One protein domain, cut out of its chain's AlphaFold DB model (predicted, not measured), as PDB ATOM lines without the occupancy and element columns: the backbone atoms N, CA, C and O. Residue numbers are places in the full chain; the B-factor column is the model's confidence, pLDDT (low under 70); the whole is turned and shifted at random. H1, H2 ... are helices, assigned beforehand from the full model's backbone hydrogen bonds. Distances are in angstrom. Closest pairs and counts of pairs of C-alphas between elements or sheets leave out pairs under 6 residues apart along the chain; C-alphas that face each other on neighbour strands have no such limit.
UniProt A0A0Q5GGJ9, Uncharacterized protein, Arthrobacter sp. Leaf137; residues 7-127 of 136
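This is residues 7 to 127 of the 136 residues of an uncharacterized protein of Arthrobacter sp. Leaf137 (UniProt A0A0Q5GGJ9). One long helix, H8, makes one side of the domain, crossed by H6 near its first residues and by H4 farther along; H1, H2 and H3 make the opposite side, and H5 lies between H1 and H6. The link from H3 to H4 runs through the middle, while residues 93 to 101, which include H7, and residues 122 to 127 of H8 stick out. The printed part has 121 residues with eight named helices, H1 to H8 in order, and no named strand; its class is all helix, the named elements being helices. It is compact, with a radius of gyration of the C-alphas of 15.8 A and spans of 47 by 40 by 29 A.

H8, residues 105 to 127, is 33.1 A long and runs from C-alpha 105 at (253.818, 250.379, 388.227) to C-alpha 127 at (246.928, 280.805, 399.356). H6 is residues 83 to 93, 15.3 A long, and H4 is residues 58 to 64. H7 is residues 96 to 99. H5 is residues 69 to 78, 14.0 A long. H1, residues 7 to 13, begins at C-alpha 7 at (271.324, 248.016, 380.155). H2 is residues 18 to 27, 14.1 A long, and H3 is residues 38 to 48, 15.4 A long.

H8 touches H4 with residues 113 to 120 alone; the closest C-alphas, of Leu 63 and Gly 117, are 5.3 A apart, and the lines are about perpendicular at 88 degrees. H8 touches H6 with residues 105 to 109 alone, closest at the C-alphas of Leu 87 and Ile 108, 6.3 A, and about perpendicular at 84 degrees. H5 and H6 touch only at the corner, closest at the C-alphas of Leu 77 and Pro 84, 5.8 A. H1 and H5 only just touch, with 3 pairs of C-alphas within 8 A, closest at Leu 13 and Trp 70, 6.9 A. H1 and H2 touch only at the corner, closest at the C-alphas of Leu 13 and Ala 19, 5.4 A. H2 touches H3 at a steep tilt of 49 degrees, opposite ways, closest at the C-alphas of Ile 26 and Ala 41, 6.2 A. H3 and H8 are apart. H7 touches no helix. In H1 to H6 and H8 every O i to N i+4 pair is within hydrogen-bond range; H7 is too short for such a pair.

The two C-alphas farthest apart, of Asn 30 and Asp 93, are 47.6 A apart. The printed part has no cut, and no link is long. Mean pLDDT of the printed part is 92.1; residues 29 to 34 are under 70.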
ATOM      1  N   LYS A   7     271.093 248.355 381.568       95.88
ATOM      2  CA  LYS A   7     271.324 248.016 380.155       95.88
ATOM      3  C   LYS A   7     270.036 248.082 379.341       95.88
ATOM      4  O   LYS A   7     270.051 248.524 378.193       95.88
ATOM      5  N   GLY A   8     268.926 247.622 379.913       96.44
ATOM      6  CA  GLY A   8     267.600 247.716 379.325       96.44
ATOM      7  C   GLY A   8     267.146 249.164 379.176       96.44
ATOM      8  O   GLY A   8     266.557 249.502 378.147       96.44
ATOM      9  N   TYR A   9     267.451 250.016 380.157       96.81
ATOM     10  CA  TYR A   9     267.219 251.453 380.077       96.81
ATOM     11  C   TYR A   9     267.994 252.051 378.905       96.81
ATOM     12  O   TYR A   9     267.368 252.566 377.982       96.81
ATOM     13  N   GLU A  10     269.314 251.887 378.857       97.12
ATOM     14  CA  GLU A  10     270.126 252.461 377.778       97.12
ATOM     15  C   GLU A  10     269.681 251.973 376.395       97.12
ATOM     16  O   GLU A  10     269.483 252.762 375.471       97.12
ATOM     17  N   ARG A  11     269.383 250.674 376.264       96.94
ATOM     18  CA  ARG A  11     268.914 250.084 375.004       96.94
ATOM     19  C   ARG A  11     267.580 250.657 374.514       96.94
ATOM     20  O   ARG A  11     267.351 250.704 373.305       96.94
ATOM     21  N   HIS A  12     266.661 251.000 375.415       96.06
ATOM     22  CA  HIS A  12     265.272 251.314 375.054       96.06
ATOM     23  C   HIS A  12     264.854 252.764 375.287       96.06
ATOM     24  O   HIS A  12     263.873 253.184 374.677       96.06
ATOM     25  N   LEU A  13     265.554 253.487 376.155       96.19
ATOM     26  CA  LEU A  13     265.236 254.834 376.636       96.19
ATOM     27  C   LEU A  13     266.450 255.775 376.660       96.19
ATOM     28  O   LEU A  13     266.252 256.979 376.802       96.19
ATOM     29  N   GLY A  14     267.673 255.255 376.516       95.06
ATOM     30  CA  GLY A  14     268.897 256.052 376.432       95.06
ATOM     31  C   GLY A  14     268.941 256.978 375.212       95.06
ATOM     32  O   GLY A  14     268.056 256.966 374.349       95.06
ATOM     33  N   MET A  15     269.996 257.785 375.122       93.12
ATOM     34  CA  MET A  15     270.132 258.812 374.078       93.12
ATOM     35  C   MET A  15     270.229 258.237 372.657       93.12
ATOM     36  O   MET A  15     269.741 258.857 371.722       93.12
ATOM     37  N   ASP A  16     270.771 257.030 372.499       94.25
ATOM     38  CA  ASP A  16     270.869 256.342 371.202       94.25
ATOM     39  C   ASP A  16     269.775 255.268 371.026       94.25
ATOM     40  O   ASP A  16     269.915 254.311 370.262       94.25
ATOM     41  N   SER A  17     268.681 255.382 371.784       95.62
ATOM     42  CA  SER A  17     267.629 254.368 371.826       95.62
ATOM     43  C   SER A  17     266.505 254.600 370.806       95.62
ATOM     44  O   SER A  17     266.237 255.734 370.396       95.62
ATOM     45  N   PRO A  18     265.713 253.555 370.492       95.81
ATOM     46  CA  PRO A  18     264.520 253.703 369.660       95.81
ATOM     47  C   PRO A  18     263.456 254.652 370.237       95.81
ATOM     48  O   PRO A  18     262.629 255.172 369.488       95.81
ATOM     49  N   ALA A  19     263.405 254.861 371.561       95.12
ATOM     50  CA  ALA A  19     262.480 255.835 372.140       95.12
ATOM     51  C   ALA A  19     262.927 257.268 371.848       95.12
ATOM     52  O   ALA A  19     262.078 258.103 371.535       95.12
ATOM     53  N   GLN A  20     264.233 257.533 371.905       93.75
ATOM     54  CA  GLN A  20     264.789 258.837 371.565       93.75
ATOM     55  C   GLN A  20     264.630 259.134 370.068       93.75
ATOM     56  O   GLN A  20     264.159 260.212 369.711       93.75
ATOM     57  N   GLU A  21     264.877 258.151 369.199       93.00
ATOM     58  CA  GLU A  21     264.597 258.271 367.761       93.00
ATOM     59  C   GLU A  21     263.112 258.591 367.506       93.00
ATOM     60  O   GLU A  21     262.774 259.526 366.777       93.00
ATOM     61  N   LEU A  22     262.196 257.873 368.166       92.19
ATOM     62  CA  LEU A  22     260.762 258.134 368.050       92.19
ATOM     63  C   LEU A  22     260.385 259.540 368.544       92.19
ATOM     64  O   LEU A  22     259.553 260.206 367.924       92.19
ATOM     65  N   TRP A  23     260.978 259.999 369.648       91.62
ATOM     66  CA  TRP A  23     260.778 261.357 370.152       91.62
ATOM     67  C   TRP A  23     261.205 262.401 369.121       91.62
ATOM     68  O   TRP A  23     260.470 263.359 368.866       91.62
ATOM     69  N   GLU A  24     262.358 262.208 368.488       89.88
ATOM     70  CA  GLU A  24     262.860 263.103 367.450       89.88
ATOM     71  C   GLU A  24     261.953 263.113 366.221       89.88
ATOM     72  O   GLU A  24     261.607 264.194 365.750       89.88
ATOM     73  N   VAL A  25     261.471 261.954 365.767       88.50
ATOM     74  CA  VAL A  25     260.528 261.846 364.638       88.50
ATOM     75  C   VAL A  25     259.183 262.526 364.930       88.50
ATOM     76  O   VAL A  25     258.596 263.151 364.046       88.50
ATOM     77  N   ILE A  26     258.670 262.422 366.160       87.75
ATOM     78  CA  ILE A  26     257.385 263.037 366.540       87.75
ATOM     79  C   ILE A  26     257.526 264.549 366.736       87.75
ATOM     80  O   ILE A  26     256.609 265.307 366.422       87.75
ATOM     81  N   THR A  27     258.656 265.003 367.275       86.56
ATOM     82  CA  THR A  27     258.865 266.425 367.584       86.56
ATOM     83  C   THR A  27     259.491 267.199 366.425       86.56
ATOM     84  O   THR A  27     259.401 268.429 366.402       86.56
ATOM     85  N   ARG A  28     260.094 266.519 365.435       79.56
ATOM     86  CA  ARG A  28     260.797 267.131 364.295       79.56
ATOM     87  C   ARG A  28     260.501 266.429 362.956       79.56
ATOM     88  O   ARG A  28     260.317 265.223 362.892       79.56
ATOM     89  N   ARG A  29     260.504 267.185 361.854       63.81
ATOM     90  CA  ARG A  29     260.522 266.706 360.460       63.81
ATOM     91  C   ARG A  29     261.601 267.472 359.697       63.81
ATOM     92  O   ARG A  29     261.528 268.692 359.611       63.81
ATOM     93  N   ASN A  30     262.592 266.777 359.134       59.28
ATOM     94  CA  ASN A  30     263.692 267.386 358.364       59.28
ATOM     95  C   ASN A  30     264.414 268.536 359.104       59.28
ATOM     96  O   ASN A  30     264.754 269.551 358.506       59.28
ATOM     97  N   GLY A  31     264.590 268.417 360.423       61.81
ATOM     98  CA  GLY A  31     265.211 269.458 361.252       61.81
ATOM     99  C   GLY A  31     264.280 270.603 361.681       61.81
ATOM    100  O   GLY A  31     264.636 271.345 362.594       61.81
ATOM    101  N   ALA A  32     263.072 270.717 361.118       61.72
ATOM    102  CA  ALA A  32     262.049 271.662 361.565       61.72
ATOM    103  C   ALA A  32     261.140 271.023 362.625       61.72
ATOM    104  O   ALA A  32     260.766 269.857 362.504       61.72
ATOM    105  N   LYS A  33     260.767 271.763 363.676       62.56
ATOM    106  CA  LYS A  33     259.785 271.278 364.660       62.56
ATOM    107  C   LYS A  33     258.424 271.079 363.981       62.56
ATOM    108  O   LYS A  33     258.002 271.932 363.204       62.56
ATOM    109  N   TRP A  34     257.729 269.987 364.297       64.06
ATOM    110  CA  TRP A  34     256.279 269.935 364.073       64.06
ATOM    111  C   TRP A  34     255.594 270.983 364.968       64.06
ATOM    112  O   TRP A  34     256.167 271.389 365.981       64.06
ATOM    113  N   ASP A  35     254.329 271.318 364.699       72.19
ATOM    114  CA  ASP A  35     253.457 271.989 365.686       72.19
ATOM    115  C   ASP A  35     252.991 271.012 366.797       72.19
ATOM    116  O   ASP A  35     251.845 270.985 367.237       72.19
ATOM    117  N   ILE A  36     253.891 270.116 367.215       81.75
ATOM    118  CA  ILE A  36     253.678 269.123 368.265       81.75
ATOM    119  C   ILE A  36     254.650 269.454 369.393       81.75
ATOM    120  O   ILE A  36     255.839 269.135 369.347       81.75
ATOM    121  N   GLY A  37     254.128 270.110 370.428       82.12
ATOM    122  CA  GLY A  37     254.882 270.401 371.643       82.12
ATOM    123  C   GLY A  37     255.256 269.140 372.433       82.12
ATOM    124  O   GLY A  37     254.645 268.078 372.284       82.12
ATOM    125  N   SER A  38     256.224 269.281 373.342       83.62
ATOM    126  CA  SER A  38     256.730 268.196 374.204       83.62
ATOM    127  C   SER A  38     255.629 267.488 375.005       83.62
ATOM    128  O   SER A  38     255.670 266.268 375.157       83.62
ATOM    129  N   THR A  39     254.607 268.221 375.461       87.44
ATOM    130  CA  THR A  39     253.432 267.655 376.149       87.44
ATOM    131  C   THR A  39     252.633 266.718 375.242       87.44
ATOM    132  O   THR A  39     252.260 265.619 375.652       87.44
ATOM    133  N   THR A  40     252.373 267.124 373.997       90.12
ATOM    134  CA  THR A  40     251.622 266.310 373.033       90.12
ATOM    135  C   THR A  40     252.429 265.080 372.626       90.12
ATOM    136  O   THR A  40     251.898 263.971 372.650       90.12
ATOM    137  N   ALA A  41     253.725 265.251 372.344       90.25
ATOM    138  CA  ALA A  41     254.628 264.148 372.018       90.25
ATOM    139  C   ALA A  41     254.695 263.105 373.148       90.25
ATOM    140  O   ALA A  41     254.476 261.916 372.903       90.25
ATOM    141  N   SER A  42     254.884 263.551 374.397       89.75
ATOM    142  CA  SER A  42     254.921 262.673 375.577       89.75
ATOM    143  C   SER A  42     253.630 261.863 375.720       89.75
ATOM    144  O   SER A  42     253.676 260.649 375.916       89.75
ATOM    145  N   LYS A  43     252.463 262.501 375.546       92.50
ATOM    146  CA  LYS A  43     251.156 261.823 375.617       92.50
ATOM    147  C   LYS A  43     250.968 260.791 374.503       92.50
ATOM    148  O   LYS A  43     250.467 259.698 374.771       92.50
ATOM    149  N   ILE A  44     251.385 261.103 373.274       93.62
ATOM    150  CA  ILE A  44     251.335 260.158 372.147       93.62
ATOM    151  C   ILE A  44     252.196 258.929 372.453       93.62
ATOM    152  O   ILE A  44     251.713 257.797 372.361       93.62
ATOM    153  N   MET A  45     253.449 259.142 372.858       94.94
ATOM    154  CA  MET A  45     254.379 258.056 373.159       94.94
ATOM    155  C   MET A  45     253.901 257.206 374.339       94.94
ATOM    156  O   MET A  45     253.879 255.981 374.226       94.94
ATOM    157  N   ALA A  46     253.423 257.824 375.424       95.06
ATOM    158  CA  ALA A  46     252.852 257.112 376.565       95.06
ATOM    159  C   ALA A  46     251.630 256.268 376.180       95.06
ATOM    160  O   ALA A  46     251.501 255.130 376.626       95.06
ATOM    161  N   ARG A  47     250.759 256.768 375.292       94.50
ATOM    162  CA  ARG A  47     249.598 256.001 374.817       94.50
ATOM    163  C   ARG A  47     249.995 254.803 373.952       94.50
ATOM    164  O   ARG A  47     249.308 253.787 373.982       94.50
ATOM    165  N   LYS A  48     251.080 254.903 373.178       94.94
ATOM    166  CA  LYS A  48     251.582 253.804 372.332       94.94
ATOM    167  C   LYS A  48     252.493 252.831 373.078       94.94
ATOM    168  O   LYS A  48     252.585 251.671 372.683       94.94
ATOM    169  N   ARG A  49     253.158 253.280 374.141       94.81
ATOM    170  CA  ARG A  49     254.091 252.493 374.955       94.81
ATOM    171  C   ARG A  49     253.788 252.662 376.452       94.81
ATOM    172  O   ARG A  49     254.627 253.170 377.201       94.81
ATOM    173  N   PRO A  50     252.613 252.186 376.916       93.56
ATOM    174  CA  PRO A  50     252.104 252.466 378.256       93.56
ATOM    175  C   PRO A  50     252.912 251.848 379.410       93.56
ATOM    176  O   PRO A  50     252.716 252.225 380.561       93.56
ATOM    177  N   ASN A  51     253.847 250.945 379.129       93.69
ATOM    178  CA  ASN A  51     254.714 250.346 380.150       93.69
ATOM    179  C   ASN A  51     256.148 250.888 380.102       93.69
ATOM    180  O   ASN A  51     256.999 250.449 380.875       93.69
ATOM    181  N   LEU A  52     256.433 251.824 379.192       95.00
ATOM    182  CA  LEU A  52     257.787 252.300 378.922       95.00
ATOM    183  C   LEU A  52     257.923 253.818 379.039       95.00
ATOM    184  O   LEU A  52     258.949 254.267 379.525       95.00
ATOM    185  N   ILE A  53     256.914 254.590 378.622       95.62
ATOM    186  CA  ILE A  53     257.007 256.054 378.558       95.62
ATOM    187  C   ILE A  53     256.095 256.700 379.618       95.62
ATOM    188  O   ILE A  53     254.885 256.409 379.619       95.62
ATOM    189  N   PRO A  54     256.635 257.557 380.512       95.56
ATOM    190  CA  PRO A  54     255.843 258.282 381.503       95.56
ATOM    191  C   PRO A  54     254.927 259.313 380.837       95.56
ATOM    192  O   PRO A  54     255.235 259.848 379.769       95.56
ATOM    193  N   ILE A  55     253.792 259.615 381.471       93.56
ATOM    194  CA  ILE A  55     252.994 260.790 381.094       93.56
ATOM    195  C   ILE A  55     253.622 262.021 381.733       93.56
ATOM    196  O   ILE A  55     253.537 262.224 382.938       93.56
ATOM    197  N   VAL A  56     254.190 262.880 380.894       91.81
ATOM    198  CA  VAL A  56     254.646 264.211 381.292       91.81
ATOM    199  C   VAL A  56     253.721 265.236 380.658       91.81
ATOM    200  O   VAL A  56     253.668 265.388 379.435       91.81
ATOM    201  N   ASP A  57     252.971 265.941 381.495       91.00
ATOM    202  CA  ASP A  57     252.173 267.088 381.089       91.00
ATOM    203  C   ASP A  57     252.465 268.298 381.974       91.00
ATOM    204  O   ASP A  57     253.406 268.291 382.767       91.00
ATOM    205  N   ARG A  58     251.682 269.366 381.815       91.25
ATOM    206  CA  ARG A  58     251.932 270.600 382.549       91.25
ATOM    207  C   ARG A  58     251.769 270.442 384.065       91.25
ATOM    208  O   ARG A  58     252.508 271.084 384.795       91.25
ATOM    209  N   VAL A  59     250.861 269.580 384.530       94.44
ATOM    210  CA  VAL A  59     250.664 269.330 385.968       94.44
ATOM    211  C   VAL A  59     251.911 268.678 386.554       94.44
ATOM    212  O   VAL A  59     252.407 269.122 387.582       94.44
ATOM    213  N   ILE A  60     252.454 267.676 385.859       93.94
ATOM    214  CA  ILE A  60     253.696 267.015 386.272       93.94
ATOM    215  C   ILE A  60     254.872 267.996 386.228       93.94
ATOM    216  O   ILE A  60     255.607 268.097 387.203       93.94
ATOM    217  N   GLN A  61     255.018 268.771 385.149       92.88
ATOM    218  CA  GLN A  61     256.083 269.778 385.019       92.88
ATOM    219  C   GLN A  61     256.045 270.825 386.138       92.88
ATOM    220  O   GLN A  61     257.086 271.172 386.687       92.88
ATOM    221  N   ASP A  62     254.859 271.325 386.490       93.94
ATOM    222  CA  ASP A  62     254.703 272.322 387.554       93.94
ATOM    223  C   ASP A  62     254.966 271.730 388.958       93.94
ATOM    224  O   ASP A  62     255.276 272.483 389.886       93.94
ATOM    225  N   LEU A  63     254.840 270.403 389.119       95.12
ATOM    226  CA  LEU A  63     255.096 269.683 390.369       95.12
ATOM    227  C   LEU A  63     256.578 269.325 390.550       95.12
ATOM    228  O   LEU A  63     257.138 269.594 391.608       95.12
ATOM    229  N   VAL A  64     257.200 268.696 389.547       92.19
ATOM    230  CA  VAL A  64     258.560 268.129 389.669       92.19
ATOM    231  C   VAL A  64     259.648 268.978 389.005       92.19
ATOM    232  O   VAL A  64     260.831 268.683 389.154       92.19
ATOM    233  N   GLY A  65     259.267 270.034 388.282       91.50
ATOM    234  CA  GLY A  65     260.185 270.858 387.500       91.50
ATOM    235  C   GLY A  65     260.557 270.244 386.146       91.50
ATOM    236  O   GLY A  65     260.008 269.228 385.717       91.50
ATOM    237  N   PHE A  66     261.491 270.895 385.446       86.56
ATOM    238  CA  PHE A  66     262.043 270.395 384.185       86.56
ATOM    239  C   PHE A  66     263.195 269.419 384.443       86.56
ATOM    240  O   PHE A  66     264.071 269.712 385.252       86.56
ATOM    241  N   GLY A  67     263.233 268.301 383.716       86.25
ATOM    242  CA  GLY A  67     264.284 267.296 383.880       86.25
ATOM    243  C   GLY A  67     264.305 266.237 382.780       86.25
ATOM    244  O   GLY A  67     263.574 266.323 381.786       86.25
ATOM    245  N   HIS A  68     265.145 265.219 382.975       90.50
ATOM    246  CA  HIS A  68     265.238 264.047 382.106       90.50
ATOM    247  C   HIS A  68     264.239 262.991 382.583       90.50
ATOM    248  O   HIS A  68     264.610 261.969 383.149       90.50
ATOM    249  N   TYR A  69     262.949 263.239 382.344       93.06
ATOM    250  CA  TYR A  69     261.862 262.480 382.976       93.06
ATOM    251  C   TYR A  69     261.973 260.958 382.834       93.06
ATOM    252  O   TYR A  69     261.597 260.238 383.751       93.06
ATOM    253  N   TRP A  70     262.472 260.447 381.703       95.44
ATOM    254  CA  TRP A  70     262.622 259.001 381.510       95.44
ATOM    255  C   TRP A  70     263.681 258.410 382.441       95.44
ATOM    256  O   TRP A  70     263.414 257.397 383.084       95.44
ATOM    257  N   HIS A  71     264.835 259.070 382.540       95.50
ATOM    258  CA  HIS A  71     265.908 258.707 383.459       95.50
ATOM    259  C   HIS A  71     265.428 258.815 384.905       95.50
ATOM    260  O   HIS A  71     265.560 257.871 385.676       95.50
ATOM    261  N   ASP A  72     264.810 259.939 385.265       95.00
ATOM    262  CA  ASP A  72     264.422 260.200 386.649       95.00
ATOM    263  C   ASP A  72     263.360 259.199 387.126       95.00
ATOM    264  O   ASP A  72     263.481 258.643 388.215       95.00
ATOM    265  N   TRP A  73     262.362 258.880 386.292       96.31
ATOM    266  CA  TRP A  73     261.368 257.853 386.621       96.31
ATOM    267  C   TRP A  73     262.002 256.473 386.741       96.31
ATOM    268  O   TRP A  73     261.688 255.741 387.679       96.31
ATOM    269  N   HIS A  74     262.868 256.097 385.797       96.81
ATOM    270  CA  HIS A  74     263.547 254.805 385.845       96.81
ATOM    271  C   HIS A  74     264.385 254.674 387.117       96.81
ATOM    272  O   HIS A  74     264.214 253.696 387.844       96.81
ATOM    273  N   LYS A  75     265.170 255.701 387.451       95.56
ATOM    274  CA  LYS A  75     265.948 255.775 388.686       95.56
ATOM    275  C   LYS A  75     265.069 255.589 389.922       95.56
ATOM    276  O   LYS A  75     265.327 254.684 390.706       95.56
ATOM    277  N   TYR A  76     264.000 256.369 390.089       94.62
ATOM    278  CA  TYR A  76     263.131 256.240 391.270       94.62
ATOM    279  C   TYR A  76     262.412 254.886 391.354       94.62
ATOM    280  O   TYR A  76     262.100 254.404 392.441       94.62
ATOM    281  N   LEU A  77     262.131 254.253 390.215       96.00
ATOM    282  CA  LEU A  77     261.532 252.920 390.179       96.00
ATOM    283  C   LEU A  77     262.543 251.794 390.445       96.00
ATOM    284  O   LEU A  77     262.112 250.666 390.676       96.00
ATOM    285  N   THR A  78     263.849 252.066 390.421       95.62
ATOM    286  CA  THR A  78     264.900 251.032 390.491       95.62
ATOM    287  C   THR A  78     265.955 251.263 391.576       95.62
ATOM    288  O   THR A  78     266.728 250.356 391.865       95.62
ATOM    289  N   ASP A  79     265.946 252.410 392.258       94.25
ATOM    290  CA  ASP A  79     266.928 252.802 393.286       94.25
ATOM    291  C   ASP A  79     266.889 251.984 394.593       94.25
ATOM    292  O   ASP A  79     267.660 252.241 395.517       94.25
ATOM    293  N   GLY A  80     265.992 251.001 394.697       92.06
ATOM    294  CA  GLY A  80     265.870 250.136 395.868       92.06
ATOM    295  C   GLY A  80     265.194 250.791 397.077       92.06
ATOM    296  O   GLY A  80     265.105 250.162 398.129       92.06
ATOM    297  N   THR A  81     264.645 252.005 396.953       94.06
ATOM    298  CA  THR A  81     263.996 252.734 398.067       94.06
ATOM    299  C   THR A  81     262.652 252.149 398.517       94.06
ATOM    300  O   THR A  81     262.001 252.680 399.422       94.06
ATOM    301  N   GLY A  82     262.177 251.087 397.867       95.50
ATOM    302  CA  GLY A  82     260.862 250.503 398.124       95.50
ATOM    303  C   GLY A  82     259.705 251.236 397.432       95.50
ATOM    304  O   GLY A  82     258.536 250.967 397.725       95.50
ATOM    305  N   LEU A  83     259.983 252.207 396.546       95.94
ATOM    306  CA  LEU A  83     258.937 252.923 395.808       95.94
ATOM    307  C   LEU A  83     258.021 251.981 395.002       95.94
ATOM    308  O   LEU A  83     256.805 252.101 395.181       95.94
ATOM    309  N   PRO A  84     258.523 251.011 394.210       95.88
ATOM    310  CA  PRO A  84     257.657 250.089 393.472       95.88
ATOM    311  C   PRO A  84     256.667 249.335 394.366       95.88
ATOM    312  O   PRO A  84     255.497 249.212 394.020       95.88
ATOM    313  N   GLN A  85     257.101 248.894 395.548       96.38
ATOM    314  CA  GLN A  85     256.270 248.158 396.504       96.38
ATOM    315  C   GLN A  85     255.172 249.048 397.097       96.38
ATOM    316  O   GLN A  85     254.039 248.603 397.286       96.38
ATOM    317  N   ARG A  86     255.478 250.325 397.363       97.44
ATOM    318  CA  ARG A  86     254.481 251.306 397.823       97.44
ATOM    319  C   ARG A  86     253.447 251.610 396.739       97.44
ATOM    320  O   ARG A  86     252.257 251.631 397.038       97.44
ATOM    321  N   LEU A  87     253.877 251.786 395.489       97.25
ATOM    322  CA  LEU A  87     252.973 251.986 394.349       97.25
ATOM    323  C   LEU A  87     252.080 250.762 394.125       97.25
ATOM    324  O   LEU A  87     250.878 250.887 393.916       97.25
ATOM    325  N   ASP A  88     252.647 249.567 394.229       96.00
ATOM    326  CA  ASP A  88     251.912 248.313 394.112       96.00
ATOM    327  C   ASP A  88     250.891 248.119 395.250       96.00
ATOM    328  O   ASP A  88     249.776 247.648 395.019       96.00
ATOM    329  N   ARG A  89     251.208 248.575 396.469       97.25
ATOM    330  CA  ARG A  89     250.221 248.664 397.550       97.25
ATOM    331  C   ARG A  89     249.085 249.630 397.204       97.25
ATOM    332  O   ARG A  89     247.934 249.239 397.331       97.25
ATOM    333  N   ILE A  90     249.385 250.832 396.709       97.06
ATOM    334  CA  ILE A  90     248.355 251.792 396.270       97.06
ATOM    335  C   ILE A  90     247.459 251.171 395.191       97.06
ATOM    336  O   ILE A  90     246.242 251.291 395.266       97.06
ATOM    337  N   ARG A  91     248.046 250.458 394.221       96.19
ATOM    338  CA  ARG A  91     247.311 249.758 393.156       96.19
ATOM    339  C   ARG A  91     246.319 248.730 393.700       96.19
ATOM    340  O   ARG A  91     245.206 248.640 393.193       96.19
ATOM    341  N   ARG A  92     246.713 247.953 394.713       95.38
ATOM    342  CA  ARG A  92     245.812 246.999 395.379       95.38
ATOM    343  C   ARG A  92     244.730 247.707 396.187       95.38
ATOM    344  O   ARG A  92     243.558 247.362 396.064       95.38
ATOM    345  N   ASP A  93     245.126 248.700 396.975       96.38
ATOM    346  CA  ASP A  93     244.248 249.376 397.932       96.38
ATOM    347  C   ASP A  93     243.225 250.296 397.228       96.38
ATOM    348  O   ASP A  93     242.172 250.587 397.789       96.38
ATOM    349  N   SER A  94     243.477 250.722 395.983       95.06
ATOM    350  CA  SER A  94     242.573 251.603 395.228       95.06
ATOM    351  C   SER A  94     241.340 250.906 394.639       95.06
ATOM    352  O   SER A  94     240.491 251.575 394.052       95.06
ATOM    353  N   GLY A  95     241.264 249.571 394.698       94.56
ATOM    354  CA  GLY A  95     240.177 248.786 394.100       94.56
ATOM    355  C   GLY A  95     240.176 248.742 392.564       94.56
ATOM    356  O   GLY A  95     239.266 248.171 391.970       94.56
ATOM    357  N   ILE A  96     241.196 249.303 391.899       94.00
ATOM    358  CA  ILE A  96     241.228 249.420 390.429       94.00
ATOM    359  C   ILE A  96     241.294 248.055 389.728       94.00
ATOM    360  O   ILE A  96     240.737 247.887 388.645       94.00
ATOM    361  N   LEU A  97     241.875 247.059 390.402       93.31
ATOM    362  CA  LEU A  97     241.945 245.681 389.917       93.31
ATOM    363  C   LEU A  97     240.553 245.033 389.834       93.31
ATOM    364  O   LEU A  97     240.261 244.302 388.892       93.31
ATOM    365  N   ALA A  98     239.651 245.362 390.768       94.50
ATOM    366  CA  ALA A  98     238.273 244.867 390.756       94.50
ATOM    367  C   ALA A  98     237.455 245.421 389.573       94.50
ATOM    368  O   ALA A  98     236.444 244.835 389.194       94.50
ATOM    369  N   LEU A  99     237.912 246.520 388.961       94.31
ATOM    370  CA  LEU A  99     237.335 247.088 387.739       94.31
ATOM    371  C   LEU A  99     237.882 246.423 386.461       94.31
ATOM    372  O   LEU A  99     237.570 246.869 385.358       94.31
ATOM    373  N   GLY A 100     238.716 245.386 386.590       94.31
ATOM    374  CA  GLY A 100     239.347 244.698 385.463       94.31
ATOM    375  C   GLY A 100     240.463 245.503 384.792       94.31
ATOM    376  O   GLY A 100     240.856 245.181 383.671       94.31
ATOM    377  N   TYR A 101     240.967 246.556 385.443       92.88
ATOM    378  CA  TYR A 101     242.068 247.362 384.930       92.88
ATOM    379  C   TYR A 101     243.346 247.123 385.736       92.88
ATOM    380  O   TYR A 101     243.406 247.380 386.935       92.88
ATOM    381  N   GLU A 102     244.389 246.670 385.040       93.00
ATOM    382  CA  GLU A 102     245.697 246.311 385.599       93.00
ATOM    383  C   GLU A 102     246.775 247.301 385.113       93.00
ATOM    384  O   GLU A 102     247.533 247.006 384.183       93.00
ATOM    385  N   PRO A 103     246.837 248.524 385.670       93.62
ATOM    386  CA  PRO A 103     247.868 249.492 385.310       93.62
ATOM    387  C   PRO A 103     249.255 249.012 385.752       93.62
ATOM    388  O   PRO A 103     249.427 248.465 386.842       93.62
ATOM    389  N   SER A 104     250.272 249.288 384.934       94.56
ATOM    390  CA  SER A 104     251.667 249.051 385.313       94.56
ATOM    391  C   SER A 104     252.110 249.955 386.468       94.56
ATOM    392  O   SER A 104     251.534 251.020 386.694       94.56
ATOM    393  N   THR A 105     253.192 249.577 387.156       95.94
ATOM    394  CA  THR A 105     253.818 250.379 388.227       95.94
ATOM    395  C   THR A 105     254.114 251.810 387.777       95.94
ATOM    396  O   THR A 105     253.814 252.762 388.493       95.94
ATOM    397  N   LEU A 106     254.618 251.970 386.546       96.62
ATOM    398  CA  LEU A 106     254.815 253.274 385.909       96.62
ATOM    399  C   LEU A 106     253.514 254.082 385.859       96.62
ATOM    400  O   LEU A 106     253.492 255.263 386.189       96.62
ATOM    401  N   ARG A 107     252.412 253.447 385.458       96.19
ATOM    402  CA  ARG A 107     251.136 254.141 385.298       96.19
ATOM    403  C   ARG A 107     250.524 254.530 386.642       96.19
ATOM    404  O   ARG A 107     249.912 255.586 386.737       96.19
ATOM    405  N   ILE A 108     250.743 253.729 387.681       97.00
ATOM    406  CA  ILE A 108     250.389 254.099 389.055       97.00
ATOM    407  C   ILE A 108     251.208 255.303 389.528       97.00
ATOM    408  O   ILE A 108     250.628 256.231 390.086       97.00
ATOM    409  N   MET A 109     252.518 255.335 389.256       96.94
ATOM    410  CA  MET A 109     253.362 256.498 389.563       96.94
ATOM    411  C   MET A 109     252.854 257.768 388.870       96.94
ATOM    412  O   MET A 109     252.686 258.790 389.533       96.94
ATOM    413  N   ASP A 110     252.540 257.691 387.573       96.12
ATOM    414  CA  ASP A 110     251.988 258.822 386.815       96.12
ATOM    415  C   ASP A 110     250.680 259.342 387.438       96.12
ATOM    416  O   ASP A 110     250.498 260.549 387.579       96.12
ATOM    417  N   ILE A 111     249.774 258.441 387.840       95.81
ATOM    418  CA  ILE A 111     248.495 258.803 388.473       95.81
ATOM    419  C   ILE A 111     248.728 259.489 389.820       95.81
ATOM    420  O   ILE A 111     248.135 260.536 390.071       95.81
ATOM    421  N   VAL A 112     249.581 258.926 390.681       96.81
ATOM    422  CA  VAL A 112     249.859 259.484 392.014       96.81
ATOM    423  C   VAL A 112     250.481 260.875 391.907       96.81
ATOM    424  O   VAL A 112     250.011 261.801 392.567       96.81
ATOM    425  N   LEU A 113     251.483 261.051 391.041       96.81
ATOM    426  CA  LEU A 113     252.113 262.355 390.825       96.81
ATOM    427  C   LEU A 113     251.130 263.370 390.241       96.81
ATOM    428  O   LEU A 113     251.139 264.536 390.626       96.81
ATOM    429  N   TRP A 114     250.249 262.945 389.337       97.25
ATOM    430  CA  TRP A 114     249.242 263.836 388.776       97.25
ATOM    431  C   TRP A 114     248.218 264.290 389.826       97.25
ATOM    432  O   TRP A 114     247.893 265.476 389.882       97.25
ATOM    433  N   GLN A 115     247.754 263.378 390.688       97.44
ATOM    434  CA  GLN A 115     246.867 263.713 391.810       97.44
ATOM    435  C   GLN A 115     247.531 264.707 392.771       97.44
ATOM    436  O   GLN A 115     246.915 265.709 393.133       97.44
ATOM    437  N   GLU A 116     248.804 264.488 393.115       97.75
ATOM    438  CA  GLU A 116     249.559 265.413 393.967       97.75
ATOM    439  C   GLU A 116     249.731 266.787 393.307       97.75
ATOM    440  O   GLU A 116     249.517 267.817 393.943       97.75
ATOM    441  N   GLY A 117     250.031 266.828 392.008       97.69
ATOM    442  CA  GLY A 117     250.161 268.083 391.269       97.69
ATOM    443  C   GLY A 117     248.854 268.879 391.208       97.69
ATOM    444  O   GLY A 117     248.869 270.110 391.293       97.69
ATOM    445  N   LEU A 118     247.703 268.203 391.111       97.62
ATOM    446  CA  LEU A 118     246.401 268.863 391.219       97.62
ATOM    447  C   LEU A 118     246.137 269.406 392.625       97.62
ATOM    448  O   LEU A 118     245.674 270.542 392.749       97.62
ATOM    449  N   ALA A 119     246.440 268.624 393.663       97.62
ATOM    450  CA  ALA A 119     246.279 269.050 395.049       97.62
ATOM    451  C   ALA A 119     247.166 270.265 395.364       97.62
ATOM    452  O   ALA A 119     246.697 271.242 395.946       97.62
ATOM    453  N   GLU A 120     248.414 270.261 394.900       96.81
ATOM    454  CA  GLU A 120     249.337 271.386 395.045       96.81
ATOM    455  C   GLU A 120     248.838 272.639 394.321       96.81
ATOM    456  O   GLU A 120     248.859 273.742 394.869       96.81
ATOM    457  N   LYS A 121     248.308 272.481 393.105       94.94
ATOM    458  CA  LYS A 121     247.702 273.592 392.366       94.94
ATOM    459  C   LYS A 121     246.489 274.178 393.094       94.94
ATOM    460  O   LYS A 121     246.303 275.394 393.047       94.94
ATOM    461  N   ALA A 122     245.673 273.345 393.741       94.81
ATOM    462  CA  ALA A 122     244.557 273.806 394.563       94.81
ATOM    463  C   ALA A 122     245.060 274.594 395.783       94.81
ATOM    464  O   ALA A 122     244.687 275.755 395.937       94.81
ATOM    465  N   ARG A 123     246.017 274.044 396.546       95.00
ATOM    466  CA  ARG A 123     246.628 274.728 397.702       95.00
ATOM    467  C   ARG A 123     247.207 276.097 397.337       95.00
ATOM    468  O   ARG A 123     246.982 277.071 398.048       95.00
ATOM    469  N   ARG A 124     247.908 276.209 396.201       92.56
ATOM    470  CA  ARG A 124     248.455 277.495 395.721       92.56
ATOM    471  C   ARG A 124     247.370 278.517 395.387       92.56
ATOM    472  O   ARG A 124     247.572 279.706 395.619       92.56
ATOM    473  N   ARG A 125     246.234 278.076 394.836       92.44
ATOM    474  CA  ARG A 125     245.091 278.959 394.554       92.44
ATOM    475  C   ARG A 125     244.464 279.480 395.839       92.44
ATOM    476  O   ARG A 125     244.185 280.672 395.904       92.44
ATOM    477  N   ASP A 126     244.309 278.623 396.842       92.56
ATOM    478  CA  ASP A 126     243.739 279.010 398.136       92.56
ATOM    479  C   ASP A 126     244.632 280.038 398.846       92.56
ATOM    480  O   ASP A 126     244.143 281.057 399.328       92.56
ATOM    481  N   VAL A 127     245.955 279.834 398.823       91.06
ATOM    482  CA  VAL A 127     246.928 280.805 399.356       91.06
ATOM    483  C   VAL A 127     246.870 282.134 398.599       91.06
ATOM    484  O   VAL A 127     246.860 283.189 399.226       91.06
TER     485      VAL A 127